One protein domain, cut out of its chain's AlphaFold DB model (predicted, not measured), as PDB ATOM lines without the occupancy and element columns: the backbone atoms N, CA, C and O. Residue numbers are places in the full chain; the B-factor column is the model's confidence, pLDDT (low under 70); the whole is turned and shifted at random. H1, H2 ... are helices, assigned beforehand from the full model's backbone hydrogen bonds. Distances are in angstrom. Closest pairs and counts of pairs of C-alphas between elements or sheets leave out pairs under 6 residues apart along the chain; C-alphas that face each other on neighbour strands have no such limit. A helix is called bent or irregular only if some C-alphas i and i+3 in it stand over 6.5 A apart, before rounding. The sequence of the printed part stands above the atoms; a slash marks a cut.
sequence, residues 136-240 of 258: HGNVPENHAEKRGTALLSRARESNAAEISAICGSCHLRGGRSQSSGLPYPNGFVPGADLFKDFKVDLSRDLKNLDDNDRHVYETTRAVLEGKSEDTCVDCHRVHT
ATOM      1  N   HIS A 136     -18.390  23.910   4.078       93.75
ATOM      2  CA  HIS A 136     -17.921  23.767   5.457       93.75
ATOM      3  C   HIS A 136     -16.960  24.879   5.905       93.75
ATOM      4  O   HIS A 136     -16.668  24.985   7.098       93.75
ATOM      5  N   GLY A 137     -16.498  25.724   4.978       91.19
ATOM      6  CA  GLY A 137     -15.547  26.797   5.254       91.19
ATOM      7  C   GLY A 137     -14.228  26.273   5.803       91.19
ATOM      8  O   GLY A 137     -13.863  25.119   5.592       91.19
ATOM      9  N   ASN A 138     -13.512  27.123   6.534       88.94
ATOM     10  CA  ASN A 138     -12.269  26.724   7.189       88.94
ATOM     11  C   ASN A 138     -12.576  25.815   8.386       88.94
ATOM     12  O   ASN A 138     -12.917  26.285   9.473       88.94
ATOM     13  N   VAL A 139     -12.447  24.506   8.180       89.25
ATOM     14  CA  VAL A 139     -12.679  23.499   9.218       89.25
ATOM     15  C   VAL A 139     -11.492  23.459  10.193       89.25
ATOM     16  O   VAL A 139     -10.360  23.255   9.751       89.25
ATOM     17  N   PRO A 140     -11.707  23.603  11.516       88.88
ATOM     18  CA  PRO A 140     -10.625  23.505  12.496       88.88
ATOM     19  C   PRO A 140      -9.944  22.131  12.480       88.88
ATOM     20  O   PRO A 140     -10.619  21.102  12.446       88.88
ATOM     21  N   GLU A 141      -8.616  22.089  12.587       87.06
ATOM     22  CA  GLU A 141      -7.844  20.832  12.561       87.06
ATOM     23  C   GLU A 141      -8.296  19.827  13.636       87.06
ATOM     24  O   GLU A 141      -8.349  18.624  13.399       87.06
ATOM     25  N   ASN A 142      -8.708  20.318  14.808       89.56
ATOM     26  CA  ASN A 142      -9.159  19.491  15.930       89.56
ATOM     27  C   ASN A 142     -10.663  19.156  15.913       89.56
ATOM     28  O   ASN A 142     -11.192  18.702  16.931       89.56
ATOM     29  N   HIS A 143     -11.380  19.359  14.799       91.50
ATOM     30  CA  HIS A 143     -12.820  19.069  14.719       91.50
ATOM     31  C   HIS A 143     -13.161  17.584  14.941       91.50
ATOM     32  O   HIS A 143     -14.272  17.268  15.370       91.50
ATOM     33  N   ALA A 144     -12.209  16.677  14.701       88.00
ATOM     34  CA  ALA A 144     -12.361  15.254  15.000       88.00
ATOM     35  C   ALA A 144     -12.502  14.983  16.512       88.00
ATOM     36  O   ALA A 144     -13.252  14.097  16.922       88.00
ATOM     37  N   GLU A 145     -11.821  15.775  17.346       91.69
ATOM     38  CA  GLU A 145     -11.875  15.685  18.811       91.69
ATOM     39  C   GLU A 145     -12.991  16.561  19.390       91.69
ATOM     40  O   GLU A 145     -13.644  16.203  20.372       91.69
ATOM     41  N   LYS A 146     -13.233  17.719  18.767       91.31
ATOM     42  CA  LYS A 146     -14.219  18.714  19.191       91.31
ATOM     43  C   LYS A 146     -15.358  18.786  18.186       91.31
ATOM     44  O   LYS A 146     -15.370  19.631  17.293       91.31
ATOM     45  N   ARG A 147     -16.337  17.897  18.359       88.06
ATOM     46  CA  ARG A 147     -17.555  17.881  17.538       88.06
ATOM     47  C   ARG A 147     -18.277  19.231  17.613       88.06
ATOM     48  O   ARG A 147     -18.292  19.868  18.660       88.06
ATOM     49  N   GLY A 148     -18.892  19.644  16.506       89.25
ATOM     50  CA  GLY A 148     -19.654  20.894  16.423       89.25
ATOM     51  C   GLY A 148     -18.826  22.140  16.090       89.25
ATOM     52  O   GLY A 148     -19.397  23.214  15.952       89.25
ATOM     53  N   THR A 149     -17.504  22.034  15.928       90.75
ATOM     54  CA  THR A 149     -16.667  23.184  15.530       90.75
ATOM     55  C   THR A 149     -16.663  23.435  14.024       90.75
ATOM     56  O   THR A 149     -16.459  24.568  13.598       90.75
ATOM     57  N   ALA A 150     -16.911  22.399  13.217       89.44
ATOM     58  CA  ALA A 150     -17.095  22.536  11.779       89.44
ATOM     59  C   ALA A 150     -18.476  23.130  11.460       89.44
ATOM     60  O   ALA A 150     -19.489  22.758  12.065       89.44
ATOM     61  N   LEU A 151     -18.517  24.013  10.466       91.38
ATOM     62  CA  LEU A 151     -19.756  24.554   9.922       91.38
ATOM     63  C   LEU A 151     -20.647  23.422   9.399       91.38
ATOM     64  O   LEU A 151     -20.137  22.438   8.869       91.38
ATOM     65  N   LEU A 152     -21.967  23.532   9.572       91.06
ATOM     66  CA  LEU A 152     -22.937  22.484   9.202       91.06
ATOM     67  C   LEU A 152     -22.685  21.111   9.865       91.06
ATOM     68  O   LEU A 152     -23.179  20.082   9.399       91.06
ATOM     69  N   SER A 153     -21.916  21.058  10.958       90.00
ATOM     70  CA  SER A 153     -21.794  19.841  11.760       90.00
ATOM     71  C   SER A 153     -23.144  19.473  12.371       90.00
ATOM     72  O   SER A 153     -23.817  20.318  12.949       90.00
ATOM     73  N   ARG A 154     -23.493  18.180  12.368       85.75
ATOM     74  CA  ARG A 154     -24.702  17.670  13.049       85.75
ATOM     75  C   ARG A 154     -24.724  17.941  14.559       85.75
ATOM     76  O   ARG A 154     -25.773  17.842  15.177       85.75
ATOM     77  N   ALA A 155     -23.565  18.227  15.155       89.31
ATOM     78  CA  ALA A 155     -23.424  18.558  16.572       89.31
ATOM     79  C   ALA A 155     -23.468  20.075  16.845       89.31
ATOM     80  O   ALA A 155     -23.210  20.494  17.972       89.31
ATOM     81  N   ARG A 156     -23.748  20.892  15.824       89.00
ATOM     82  CA  ARG A 156     -23.865  22.347  15.901       89.00
ATOM     83  C   ARG A 156     -25.241  22.766  15.401       89.00
ATOM     84  O   ARG A 156     -25.673  22.345  14.331       89.00
ATOM     85  N   GLU A 157     -25.904  23.632  16.156       86.75
ATOM     86  CA  GLU A 157     -27.097  24.315  15.668       86.75
ATOM     87  C   GLU A 157     -26.709  25.225  14.499       86.75
ATOM     88  O   GLU A 157     -25.770  26.021  14.596       86.75
ATOM     89  N   SER A 158     -27.371  25.043  13.360       82.88
ATOM     90  CA  SER A 158     -27.072  25.824  12.162       82.88
ATOM     91  C   SER A 158     -27.943  27.070  12.132       82.88
ATOM     92  O   SER A 158     -29.137  27.001  12.393       82.88
ATOM     93  N   ASN A 159     -27.337  28.207  11.803       90.75
ATOM     94  CA  ASN A 159     -28.048  29.467  11.637       90.75
ATOM     95  C   ASN A 159     -28.610  29.542  10.206       90.75
ATOM     96  O   ASN A 159     -27.858  29.381   9.240       90.75
ATOM     97  N   ALA A 160     -29.909  29.819  10.056       94.88
ATOM     98  CA  ALA A 160     -30.559  29.920   8.753       94.88
ATOM     99  C   ALA A 160     -29.911  30.976   7.839       94.88
ATOM    100  O   ALA A 160     -29.721  30.735   6.643       94.88
ATOM    101  N   ALA A 161     -29.499  32.122   8.393       95.56
ATOM    102  CA  ALA A 161     -28.815  33.178   7.646       95.56
ATOM    103  C   ALA A 161     -27.425  32.736   7.170       95.56
ATOM    104  O   ALA A 161     -27.004  33.088   6.071       95.56
ATOM    105  N   GLU A 162     -26.731  31.922   7.966       95.69
ATOM    106  CA  GLU A 162     -25.432  31.356   7.604       95.69
ATOM    107  C   GLU A 162     -25.568  30.332   6.471       95.69
ATOM    108  O   GLU A 162     -24.827  30.405   5.493       95.69
ATOM    109  N   ILE A 163     -26.563  29.440   6.530       96.06
ATOM    110  CA  ILE A 163     -26.869  28.514   5.426       96.06
ATOM    111  C   ILE A 163     -27.269  29.286   4.162       96.06
ATOM    112  O   ILE A 163     -26.765  29.001   3.075       96.06
ATOM    113  N   SER A 164     -28.119  30.305   4.305       96.69
ATOM    114  CA  SER A 164     -28.544  31.153   3.187       96.69
ATOM    115  C   SER A 164     -27.366  31.892   2.551       96.69
ATOM    116  O   SER A 164     -27.305  32.008   1.330       96.69
ATOM    117  N   ALA A 165     -26.392  32.339   3.346       97.19
ATOM    118  CA  ALA A 165     -25.157  32.938   2.848       97.19
ATOM    119  C   ALA A 165     -24.295  31.928   2.068       97.19
ATOM    120  O   ALA A 165     -23.779  32.247   0.998       97.19
ATOM    121  N   ILE A 166     -24.168  30.690   2.553       97.31
ATOM    122  CA  ILE A 166     -23.414  29.636   1.854       97.31
ATOM    123  C   ILE A 166     -24.021  29.373   0.476       97.31
ATOM    124  O   ILE A 166     -23.328  29.473  -0.534       97.31
ATOM    125  N   CYS A 167     -25.322  29.093   0.410       96.94
ATOM    126  CA  CYS A 167     -25.995  28.778  -0.850       96.94
ATOM    127  C   CYS A 167     -26.105  30.014  -1.759       96.94
ATOM    128  O   CYS A 167     -25.868  29.946  -2.969       96.94
ATOM    129  N   GLY A 168     -26.409  31.169  -1.167       97.31
ATOM    130  CA  GLY A 168     -26.556  32.444  -1.857       97.31
ATOM    131  C   GLY A 168     -25.267  32.953  -2.499       97.31
ATOM    132  O   GLY A 168     -25.348  33.699  -3.474       97.31
ATOM    133  N   SER A 169     -24.096  32.494  -2.042       97.00
ATOM    134  CA  SER A 169     -22.799  32.807  -2.656       97.00
ATOM    135  C   SER A 169     -22.728  32.464  -4.151       97.00
ATOM    136  O   SER A 169     -21.982  33.098  -4.894       97.00
ATOM    137  N   CYS A 170     -23.535  31.497  -4.598       97.00
ATOM    138  CA  CYS A 170     -23.621  31.079  -5.995       97.00
ATOM    139  C   CYS A 170     -25.028  31.256  -6.573       97.00
ATOM    140  O   CYS A 170     -25.187  31.616  -7.741       97.00
ATOM    141  N   HIS A 171     -26.060  31.006  -5.764       96.50
ATOM    142  CA  HIS A 171     -27.438  30.942  -6.246       96.50
ATOM    143  C   HIS A 171     -28.168  32.293  -6.264       96.50
ATOM    144  O   HIS A 171     -29.197  32.404  -6.925       96.50
ATOM    145  N   LEU A 172     -27.634  33.353  -5.640       96.81
ATOM    146  CA  LEU A 172     -28.166  34.716  -5.798       96.81
ATOM    147  C   LEU A 172     -27.637  35.361  -7.087       96.81
ATOM    148  O   LEU A 172     -26.899  36.353  -7.080       96.81
ATOM    149  N   ARG A 173     -28.027  34.776  -8.226       93.75
ATOM    150  CA  ARG A 173     -27.620  35.228  -9.562       93.75
ATOM    151  C   ARG A 173     -28.054  36.676  -9.794       93.75
ATOM    152  O   ARG A 173     -29.205  37.046  -9.557       93.75
ATOM    153  N   GLY A 174     -27.128  37.505 -10.269       92.69
ATOM    154  CA  GLY A 174     -27.321  38.953 -10.432       92.69
ATOM    155  C   GLY A 174     -26.712  39.800  -9.311       92.69
ATOM    156  O   GLY A 174     -26.673  41.023  -9.446       92.69
ATOM    157  N   GLY A 175     -26.196  39.173  -8.253       95.94
ATOM    158  CA  GLY A 175     -25.332  39.837  -7.287       95.94
ATOM    159  C   GLY A 175     -23.985  40.258  -7.872       95.94
ATOM    160  O   GLY A 175     -23.535  39.737  -8.898       95.94
ATOM    161  N   ARG A 176     -23.329  41.215  -7.213       97.88
ATOM    162  CA  ARG A 176     -21.960  41.635  -7.535       97.88
ATOM    163  C   ARG A 176     -21.168  41.927  -6.270       97.88
ATOM    164  O   ARG A 176     -21.673  42.573  -5.354       97.88
ATOM    165  N   SER A 177     -19.911  41.502  -6.242       97.62
ATOM    166  CA  SER A 177     -18.960  41.962  -5.232       97.62
ATOM    167  C   SER A 177     -18.760  43.471  -5.369       97.62
ATOM    168  O   SER A 177     -18.486  43.971  -6.461       97.62
ATOM    169  N   GLN A 178     -18.888  44.202  -4.265       97.50
ATOM    170  CA  GLN A 178     -18.640  45.638  -4.241       97.50
ATOM    171  C   GLN A 178     -17.150  45.958  -4.423       97.50
ATOM    172  O   GLN A 178     -16.817  46.924  -5.107       97.50
ATOM    173  N   SER A 179     -16.259  45.162  -3.826       95.19
ATOM    174  CA  SER A 179     -14.810  45.394  -3.850       95.19
ATOM    175  C   SER A 179     -14.152  45.091  -5.195       95.19
ATOM    176  O   SER A 179     -13.232  45.809  -5.583       95.19
ATOM    177  N   SER A 180     -14.599  44.057  -5.912       96.06
ATOM    178  CA  SER A 180     -13.982  43.635  -7.181       96.06
ATOM    179  C   SER A 180     -14.867  43.844  -8.406       96.06
ATOM    180  O   SER A 180     -14.389  43.783  -9.536       96.06
ATOM    181  N   GLY A 181     -16.170  44.053  -8.208       96.44
ATOM    182  CA  GLY A 181     -17.144  44.077  -9.291       96.44
ATOM    183  C   GLY A 181     -17.429  42.703  -9.901       96.44
ATOM    184  O   GLY A 181     -18.163  42.654 -10.887       96.44
ATOM    185  N   LEU A 182     -16.884  41.606  -9.365       97.06
ATOM    186  CA  LEU A 182     -17.114  40.247  -9.870       97.06
ATOM    187  C   LEU A 182     -18.585  39.823  -9.693       97.06
ATOM    188  O   LEU A 182     -19.242  40.287  -8.758       97.06
ATOM    189  N   PRO A 183     -19.120  38.935 -10.554       97.19
ATOM    190  CA  PRO A 183     -20.501  38.445 -10.464       97.19
ATOM    191  C   PRO A 183     -20.707  37.394  -9.356       97.19
ATOM    192  O   PRO A 183     -21.744  36.742  -9.306       97.19
ATOM    193  N   TYR A 184     -19.712  37.217  -8.490       97.31
ATOM    194  CA  TYR A 184     -19.706  36.301  -7.361       97.31
ATOM    195  C   TYR A 184     -18.962  36.961  -6.177       97.31
ATOM    196  O   TYR A 184     -18.274  37.973  -6.375       97.31
ATOM    197  N   PRO A 185     -19.090  36.435  -4.948       96.62
ATOM    198  CA  PRO A 185     -18.458  37.010  -3.763       96.62
ATOM    199  C   PRO A 185     -16.930  36.971  -3.826       96.62
ATOM    200  O   PRO A 185     -16.326  35.944  -4.126       96.62
ATOM    201  N   ASN A 186     -16.284  38.085  -3.492       94.38
ATOM    202  CA  ASN A 186     -14.833  38.189  -3.553       94.38
ATOM    203  C   ASN A 186     -14.193  37.784  -2.217       94.38
ATOM    204  O   ASN A 186     -14.229  38.549  -1.255       94.38
ATOM    205  N   GLY A 187     -13.608  36.583  -2.154       90.38
ATOM    206  CA  GLY A 187     -12.943  36.081  -0.944       90.38
ATOM    207  C   GLY A 187     -13.897  35.687   0.190       90.38
ATOM    208  O   GLY A 187     -13.503  35.690   1.354       90.38
ATOM    209  N   PHE A 188     -15.155  35.371  -0.128       94.62
ATOM    210  CA  PHE A 188     -16.094  34.831   0.851       94.62
ATOM    211  C   PHE A 188     -15.658  33.434   1.303       94.62
ATOM    212  O   PHE A 188     -15.347  32.574   0.482       94.62
ATOM    213  N   VAL A 189     -15.688  33.213   2.615       93.31
ATOM    214  CA  VAL A 189     -15.510  31.901   3.238       93.31
ATOM    215  C   VAL A 189     -16.767  31.622   4.063       93.31
ATOM    216  O   VAL A 189     -17.169  32.501   4.831       93.31
ATOM    217  N   PRO A 190     -17.388  30.436   3.941       94.25
ATOM    218  CA  PRO A 190     -18.517  30.043   4.779       94.25
ATOM    219  C   PRO A 190     -18.292  30.334   6.270       94.25
ATOM    220  O   PRO A 190     -17.217  30.067   6.809       94.25
ATOM    221  N   GLY A 191     -19.312  30.897   6.924       92.06
ATOM    222  CA  GLY A 191     -19.239  31.423   8.294       92.06
ATOM    223  C   GLY A 191     -18.918  32.925   8.376       92.06
ATOM    224  O   GLY A 191     -19.116  33.534   9.424       92.06
ATOM    225  N   ALA A 192     -18.466  33.550   7.283       93.38
ATOM    226  CA  ALA A 192     -18.380  35.005   7.175       93.38
ATOM    227  C   ALA A 192     -19.735  35.636   6.796       93.38
ATOM    228  O   ALA A 192     -20.669  34.959   6.367       93.38
ATOM    229  N   ASP A 193     -19.827  36.963   6.898       94.69
ATOM    230  CA  ASP A 193     -20.962  37.725   6.372       94.69
ATOM    231  C   ASP A 193     -20.819  37.918   4.852       94.69
ATOM    232  O   ASP A 193     -20.017  38.737   4.390       94.69
ATOM    233  N   LEU A 194     -21.610  37.168   4.077       97.00
ATOM    234  CA  LEU A 194     -21.676  37.260   2.614       97.00
ATOM    235  C   LEU A 194     -21.996  38.686   2.142       97.00
ATOM    236  O   LEU A 194     -21.360  39.211   1.222       97.00
ATOM    237  N   PHE A 195     -22.988  39.315   2.770       96.56
ATOM    238  CA  PHE A 195     -23.591  40.557   2.294       96.56
ATOM    239  C   PHE A 195     -22.762  41.788   2.645       96.56
ATOM    240  O   PHE A 195     -23.028  42.882   2.130       96.56
ATOM    241  N   LYS A 196     -21.709  41.624   3.455       96.19
ATOM    242  CA  LYS A 196     -20.713  42.665   3.714       96.19
ATOM    243  C   LYS A 196     -20.131  43.220   2.413       96.19
ATOM    244  O   LYS A 196     -20.094  44.441   2.250       96.19
ATOM    245  N   ASP A 197     -19.767  42.348   1.475       96.56
ATOM    246  CA  ASP A 197     -19.194  42.722   0.175       96.56
ATOM    247  C   ASP A 197     -20.092  42.348  -1.013       96.56
ATOM    248  O   ASP A 197     -20.209  43.134  -1.953       96.56
ATOM    249  N   PHE A 198     -20.762  41.192  -0.981       98.25
ATOM    250  CA  PHE A 198     -21.587  40.740  -2.097       98.25
ATOM    251  C   PHE A 198     -22.965  41.402  -2.059       98.25
ATOM    252  O   PHE A 198     -23.793  41.123  -1.191       98.25
ATOM    253  N   LYS A 199     -23.214  42.320  -2.995       98.00
ATOM    254  CA  LYS A 199     -24.452  43.099  -3.059       98.00
ATOM    255  C   LYS A 199     -25.432  42.457  -4.020       98.00
ATOM    256  O   LYS A 199     -25.131  42.258  -5.195       98.00
ATOM    257  N   VAL A 200     -26.624  42.186  -3.503       96.81
ATOM    258  CA  VAL A 200     -27.757  41.619  -4.230       96.81
ATOM    259  C   VAL A 200     -28.961  42.511  -3.954       96.81
ATOM    260  O   VAL A 200     -29.225  42.839  -2.796       96.81
ATOM    261  N   ASP A 201     -29.701  42.905  -4.991       96.06
ATOM    262  CA  ASP A 201     -30.992  43.568  -4.794       96.06
ATOM    263  C   ASP A 201     -32.036  42.525  -4.394       96.06
ATOM    264  O   ASP A 201     -32.768  41.982  -5.225       96.06
ATOM    265  N   LEU A 202     -32.083  42.232  -3.096       94.94
ATOM    266  CA  LEU A 202     -33.080  41.339  -2.539       94.94
ATOM    267  C   LEU A 202     -34.477  41.940  -2.574       94.94
ATOM    268  O   LEU A 202     -35.391  41.176  -2.347       94.94
ATOM    269  N   SER A 203     -34.685  43.227  -2.873       93.94
ATOM    270  CA  SER A 203     -36.015  43.861  -2.914       93.94
ATOM    271  C   SER A 203     -36.680  43.828  -4.293       93.94
ATOM    272  O   SER A 203     -37.871  44.121  -4.407       93.94
ATOM    273  N   ARG A 204     -35.923  43.446  -5.328       92.75
ATOM    274  CA  ARG A 204     -36.357  43.449  -6.729       92.75
ATOM    275  C   ARG A 204     -37.691  42.731  -6.958       92.75
ATOM    276  O   ARG A 204     -38.033  41.768  -6.263       92.75
ATOM    277  N   ASP A 205     -38.390  43.151  -8.014       92.75
ATOM    278  CA  ASP A 205     -39.524  42.399  -8.553       92.75
ATOM    279  C   ASP A 205     -39.029  41.066  -9.138       92.75
ATOM    280  O   ASP A 205     -38.139  41.027  -9.995       92.75
ATOM    281  N   LEU A 206     -39.605  39.968  -8.646       93.12
ATOM    282  CA  LEU A 206     -39.214  38.602  -8.982       93.12
ATOM    283  C   LEU A 206     -40.079  37.984 -10.087       93.12
ATOM    284  O   LEU A 206     -39.788  36.876 -10.532       93.12
ATOM    285  N   LYS A 207     -41.116  38.682 -10.574       91.88
ATOM    286  CA  LYS A 207     -42.052  38.155 -11.591       91.88
ATOM    287  C   LYS A 207     -41.384  37.729 -12.898       91.88
ATOM    288  O   LYS A 207     -41.916  36.872 -13.593       91.88
ATOM    289  N   ASN A 208     -40.243  38.331 -13.227       91.12
ATOM    290  CA  ASN A 208     -39.499  38.054 -14.457       91.12
ATOM    291  C   ASN A 208     -38.346  37.053 -14.264       91.12
ATOM    292  O   ASN A 208     -37.595  36.817 -15.208       91.12
ATOM    293  N   LEU A 209     -38.161  36.509 -13.057       91.69
ATOM    294  CA  LEU A 209     -37.172  35.463 -12.800       91.69
ATOM    295  C   LEU A 209     -37.766  34.083 -13.075       91.69
ATOM    296  O   LEU A 209     -38.965  33.862 -12.882       91.69
ATOM    297  N   ASP A 210     -36.907  33.150 -13.490       92.31
ATOM    298  CA  ASP A 210     -37.277  31.739 -13.520       92.31
ATOM    299  C   ASP A 210     -37.610  31.239 -12.104       92.31
ATOM    300  O   ASP A 210     -37.215  31.841 -11.103       92.31
ATOM    301  N   ASP A 211     -38.379  30.153 -12.018       91.94
ATOM    302  CA  ASP A 211     -38.892  29.650 -10.742       91.94
ATOM    303  C   ASP A 211     -37.777  29.298  -9.746       91.94
ATOM    304  O   ASP A 211     -37.959  29.505  -8.546       91.94
ATOM    305  N   ASN A 212     -36.619  28.828 -10.228       89.81
ATOM    306  CA  ASN A 212     -35.499  28.468  -9.361       89.81
ATOM    307  C   ASN A 212     -34.836  29.725  -8.786       89.81
ATOM    308  O   ASN A 212     -34.576  29.782  -7.587       89.81
ATOM    309  N   ASP A 213     -34.598  30.747  -9.612       92.56
ATOM    310  CA  ASP A 213     -34.048  32.020  -9.128       92.56
ATOM    311  C   ASP A 213     -34.996  32.728  -8.176       92.56
ATOM    312  O   ASP A 213     -34.579  33.201  -7.119       92.56
ATOM    313  N   ARG A 214     -36.281  32.792  -8.527       95.25
ATOM    314  CA  ARG A 214     -37.287  33.417  -7.670       95.25
ATOM    315  C   ARG A 214     -37.312  32.764  -6.291       95.25
ATOM    316  O   ARG A 214     -37.245  33.492  -5.305       95.25
ATOM    317  N   HIS A 215     -37.316  31.431  -6.234       93.50
ATOM    318  CA  HIS A 215     -37.251  30.697  -4.973       93.50
ATOM    319  C   HIS A 215     -36.046  31.123  -4.122       93.50
ATOM    320  O   HIS A 215     -36.218  31.465  -2.953       93.50
ATOM    321  N   VAL A 216     -34.836  31.132  -4.690       95.81
ATOM    322  CA  VAL A 216     -33.622  31.449  -3.919       95.81
ATOM    323  C   VAL A 216     -33.704  32.860  -3.336       95.81
ATOM    324  O   VAL A 216     -33.355  33.071  -2.171       95.81
ATOM    325  N   TYR A 217     -34.194  33.823  -4.119       96.94
ATOM    326  CA  TYR A 217     -34.391  35.195  -3.658       96.94
ATOM    327  C   TYR A 217     -35.446  35.292  -2.549       96.94
ATOM    328  O   TYR A 217     -35.216  35.997  -1.569       96.94
ATOM    329  N   GLU A 218     -36.583  34.607  -2.686       95.62
ATOM    330  CA  GLU A 218     -37.666  34.610  -1.692       95.62
ATOM    331  C   GLU A 218     -37.212  33.997  -0.369       95.62
ATOM    332  O   GLU A 218     -37.354  34.637   0.674       95.62
ATOM    333  N   THR A 219     -36.595  32.815  -0.411       95.06
ATOM    334  CA  THR A 219     -36.100  32.126   0.787       95.06
ATOM    335  C   THR A 219     -35.007  32.929   1.478       95.06
ATOM    336  O   THR A 219     -35.104  33.186   2.675       95.06
ATOM    337  N   THR A 220     -34.017  33.425   0.727       96.56
ATOM    338  CA  THR A 220     -32.957  34.265   1.306       96.56
ATOM    339  C   THR A 220     -33.540  35.523   1.950       96.56
ATOM    340  O   THR A 220     -33.172  35.873   3.068       96.56
ATOM    341  N   ARG A 221     -34.464  36.211   1.266       96.12
ATOM    342  CA  ARG A 221     -35.116  37.418   1.793       96.12
ATOM    343  C   ARG A 221     -35.881  37.107   3.079       96.12
ATOM    344  O   ARG A 221     -35.721  37.834   4.053       96.12
ATOM    345  N   ALA A 222     -36.676  36.038   3.093       96.50
ATOM    346  CA  ALA A 222     -37.465  35.648   4.257       96.50
ATOM    347  C   ALA A 222     -36.579  35.352   5.475       96.50
ATOM    348  O   ALA A 222     -36.869  35.852   6.561       96.50
ATOM    349  N   VAL A 223     -35.479  34.620   5.285       96.25
ATOM    350  CA  VAL A 223     -34.514  34.325   6.353       96.25
ATOM    351  C   VAL A 223     -33.860  35.601   6.886       96.25
ATOM    352  O   VAL A 223     -33.850  35.839   8.090       96.25
ATOM    353  N   LEU A 224     -33.353  36.470   6.007       95.50
ATOM    354  CA  LEU A 224     -32.664  37.695   6.438       95.50
ATOM    355  C   LEU A 224     -33.596  38.721   7.092       95.50
ATOM    356  O   LEU A 224     -33.149  39.534   7.896       95.50
ATOM    357  N   GLU A 225     -34.885  38.691   6.760       95.88
ATOM    358  CA  GLU A 225     -35.915  39.510   7.401       95.88
ATOM    359  C   GLU A 225     -36.469  38.881   8.695       95.88
ATOM    360  O   GLU A 225     -37.355  39.470   9.316       95.88
ATOM    361  N   GLY A 226     -35.981  37.700   9.104       95.44
ATOM    362  CA  GLY A 226     -36.453  36.979  10.293       95.44
ATOM    363  C   GLY A 226     -37.882  36.443  10.162       95.44
ATOM    364  O   GLY A 226     -38.592  36.305  11.155       95.44
ATOM    365  N   LYS A 227     -38.341  36.205   8.927       95.62
ATOM    366  CA  LYS A 227     -39.695  35.723   8.608       95.62
ATOM    367  C   LYS A 227     -39.771  34.209   8.410       95.62
ATOM    368  O   LYS A 227     -40.875  33.682   8.316       95.62
ATOM    369  N   SER A 228     -38.636  33.526   8.305       93.75
ATOM    370  CA  SER A 228     -38.546  32.070   8.183       93.75
ATOM    371  C   SER A 228     -37.206  31.601   8.742       93.75
ATOM    372  O   SER A 228     -36.203  32.297   8.605       93.75
ATOM    373  N   GLU A 229     -37.210  30.419   9.348       92.75
ATOM    374  CA  GLU A 229     -36.003  29.681   9.735       92.75
ATOM    375  C   GLU A 229     -35.761  28.483   8.800       92.75
ATOM    376  O   GLU A 229     -34.812  27.731   8.999       92.75
ATOM    377  N   ASP A 230     -36.607  28.304   7.777       90.25
ATOM    378  CA  ASP A 230     -36.446  27.239   6.794       90.25
ATOM    379  C   ASP A 230     -35.244  27.549   5.906       90.25
ATOM    380  O   ASP A 230     -35.075  28.651   5.369       90.25
ATOM    381  N   THR A 231     -34.398  26.548   5.726       90.62
ATOM    382  CA  THR A 231     -33.119  26.677   5.045       90.62
ATOM    383  C   THR A 231     -33.081  25.847   3.773       90.62
ATOM    384  O   THR A 231     -33.873  24.930   3.544       90.62
ATOM    385  N   CYS A 232     -32.083  26.119   2.934       91.44
ATOM    386  CA  CYS A 232     -31.864  25.353   1.713       91.44
ATOM    387  C   CYS A 232     -31.696  23.851   2.000       91.44
ATOM    388  O   CYS A 232     -32.169  23.027   1.222       91.44
ATOM    389  N   VAL A 233     -31.052  23.479   3.113       89.88
ATOM    390  CA  VAL A 233     -30.716  22.079   3.434       89.88
ATOM    391  C   VAL A 233     -31.841  21.305   4.126       89.88
ATOM    392  O   VAL A 233     -31.747  20.079   4.259       89.88
ATOM    393  N   ASP A 234     -32.927  21.981   4.508       88.06
ATOM    394  CA  ASP A 234     -34.144  21.315   4.978       88.06
ATOM    395  C   ASP A 234     -34.847  20.587   3.827       88.06
ATOM    396  O   ASP A 234     -35.389  19.496   4.014       88.06
ATOM    397  N   CYS A 235     -34.743  21.144   2.614       87.50
ATOM    398  CA  CYS A 235     -35.333  20.586   1.397       87.50
ATOM    399  C   CYS A 235     -34.296  19.943   0.457       87.50
ATOM    400  O   CYS A 235     -34.575  18.914  -0.161       87.50
ATOM    401  N   HIS A 236     -33.086  20.502   0.348       87.12
ATOM    402  CA  HIS A 236     -32.032  19.990  -0.528       87.12
ATOM    403  C   HIS A 236     -31.048  19.090   0.222       87.12
ATOM    404  O   HIS A 236     -30.395  19.493   1.183       87.12
ATOM    405  N   ARG A 237     -30.871  17.860  -0.270       84.88
ATOM    406  CA  ARG A 237     -29.862  16.930   0.247       84.88
ATOM    407  C   ARG A 237     -28.570  17.033  -0.561       84.88
ATOM    408  O   ARG A 237     -28.573  16.792  -1.762       84.88
ATOM    409  N   VAL A 238     -27.473  17.386   0.113       85.38
ATOM    410  CA  VAL A 238     -26.159  17.626  -0.520       85.38
ATOM    411  C   VAL A 238     -25.262  16.380  -0.486       85.38
ATOM    412  O   VAL A 238     -24.520  16.128  -1.425       85.38
ATOM    413  N   HIS A 239     -25.336  15.559   0.565       86.94
ATOM    414  CA  HIS A 239     -24.477  14.371   0.729       86.94
ATOM    415  C   HIS A 239     -25.158  13.045   0.379       86.94
ATOM    416  O   HIS A 239     -24.627  11.978   0.678       86.94
ATOM    417  N   THR A 240     -26.342  13.073  -0.220       76.12
ATOM    418  CA  THR A 240     -27.054  11.860  -0.631       76.12
ATOM    419  C   THR A 240     -27.572  12.032  -2.041       76.12
ATOM    420  O   THR A 240     -27.648  13.152  -2.548       76.12
TER     421      THR A 240
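What this domain is: This is residues 136 to 240 of the 258 residues of a protein of Povalibacter uvarum (UniProt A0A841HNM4). With little regular structure, the model is a helical hairpin, H2 and H3 side by side, among long loops; one loop holds small H1 at one end. Small H4 packs on H2, and residues 234 to 240 stick out. The printed part has 105 residues, 34 of them in four named helices, H1 to H4: all helix, compact, radius of gyration of the C-alphas 14.6 A, spans 48 by 31 by 26 A.

How they stand to each other: H1, residues 141 to 144, is apart from H2, residues 160 to 171. H2 touches H3, residues 211 to 224, closest C-alphas Ser 164 and Thr 220, 5.7 A. This hairpin runs opposite ways at a shallow tilt of 32 degrees, only just short of steep. H2 touches H4, residues 232 to 235, with residues 163 to 167 alone, closest C-alphas Ser 164 and Cys 232, 6.8 A. O i to N i+4 pairs are within hydrogen-bond range throughout H3 and 7 of 8 in H2; H1 and H4 are too short for one.

Where its parts are: H1 begins at C-alpha 141 (-7.844, 20.832, 12.561) and is irregular, 7.6 A long. H2 spans 15.4 A, H3 20.0 A; H4, 5.9 A, ends at (-35.333, 20.586, 1.397).

The domain as a whole: The links H1 to H2 and H2 to H3 are long. The printed part has no cut, and no printed residue is under 70 in pLDDT.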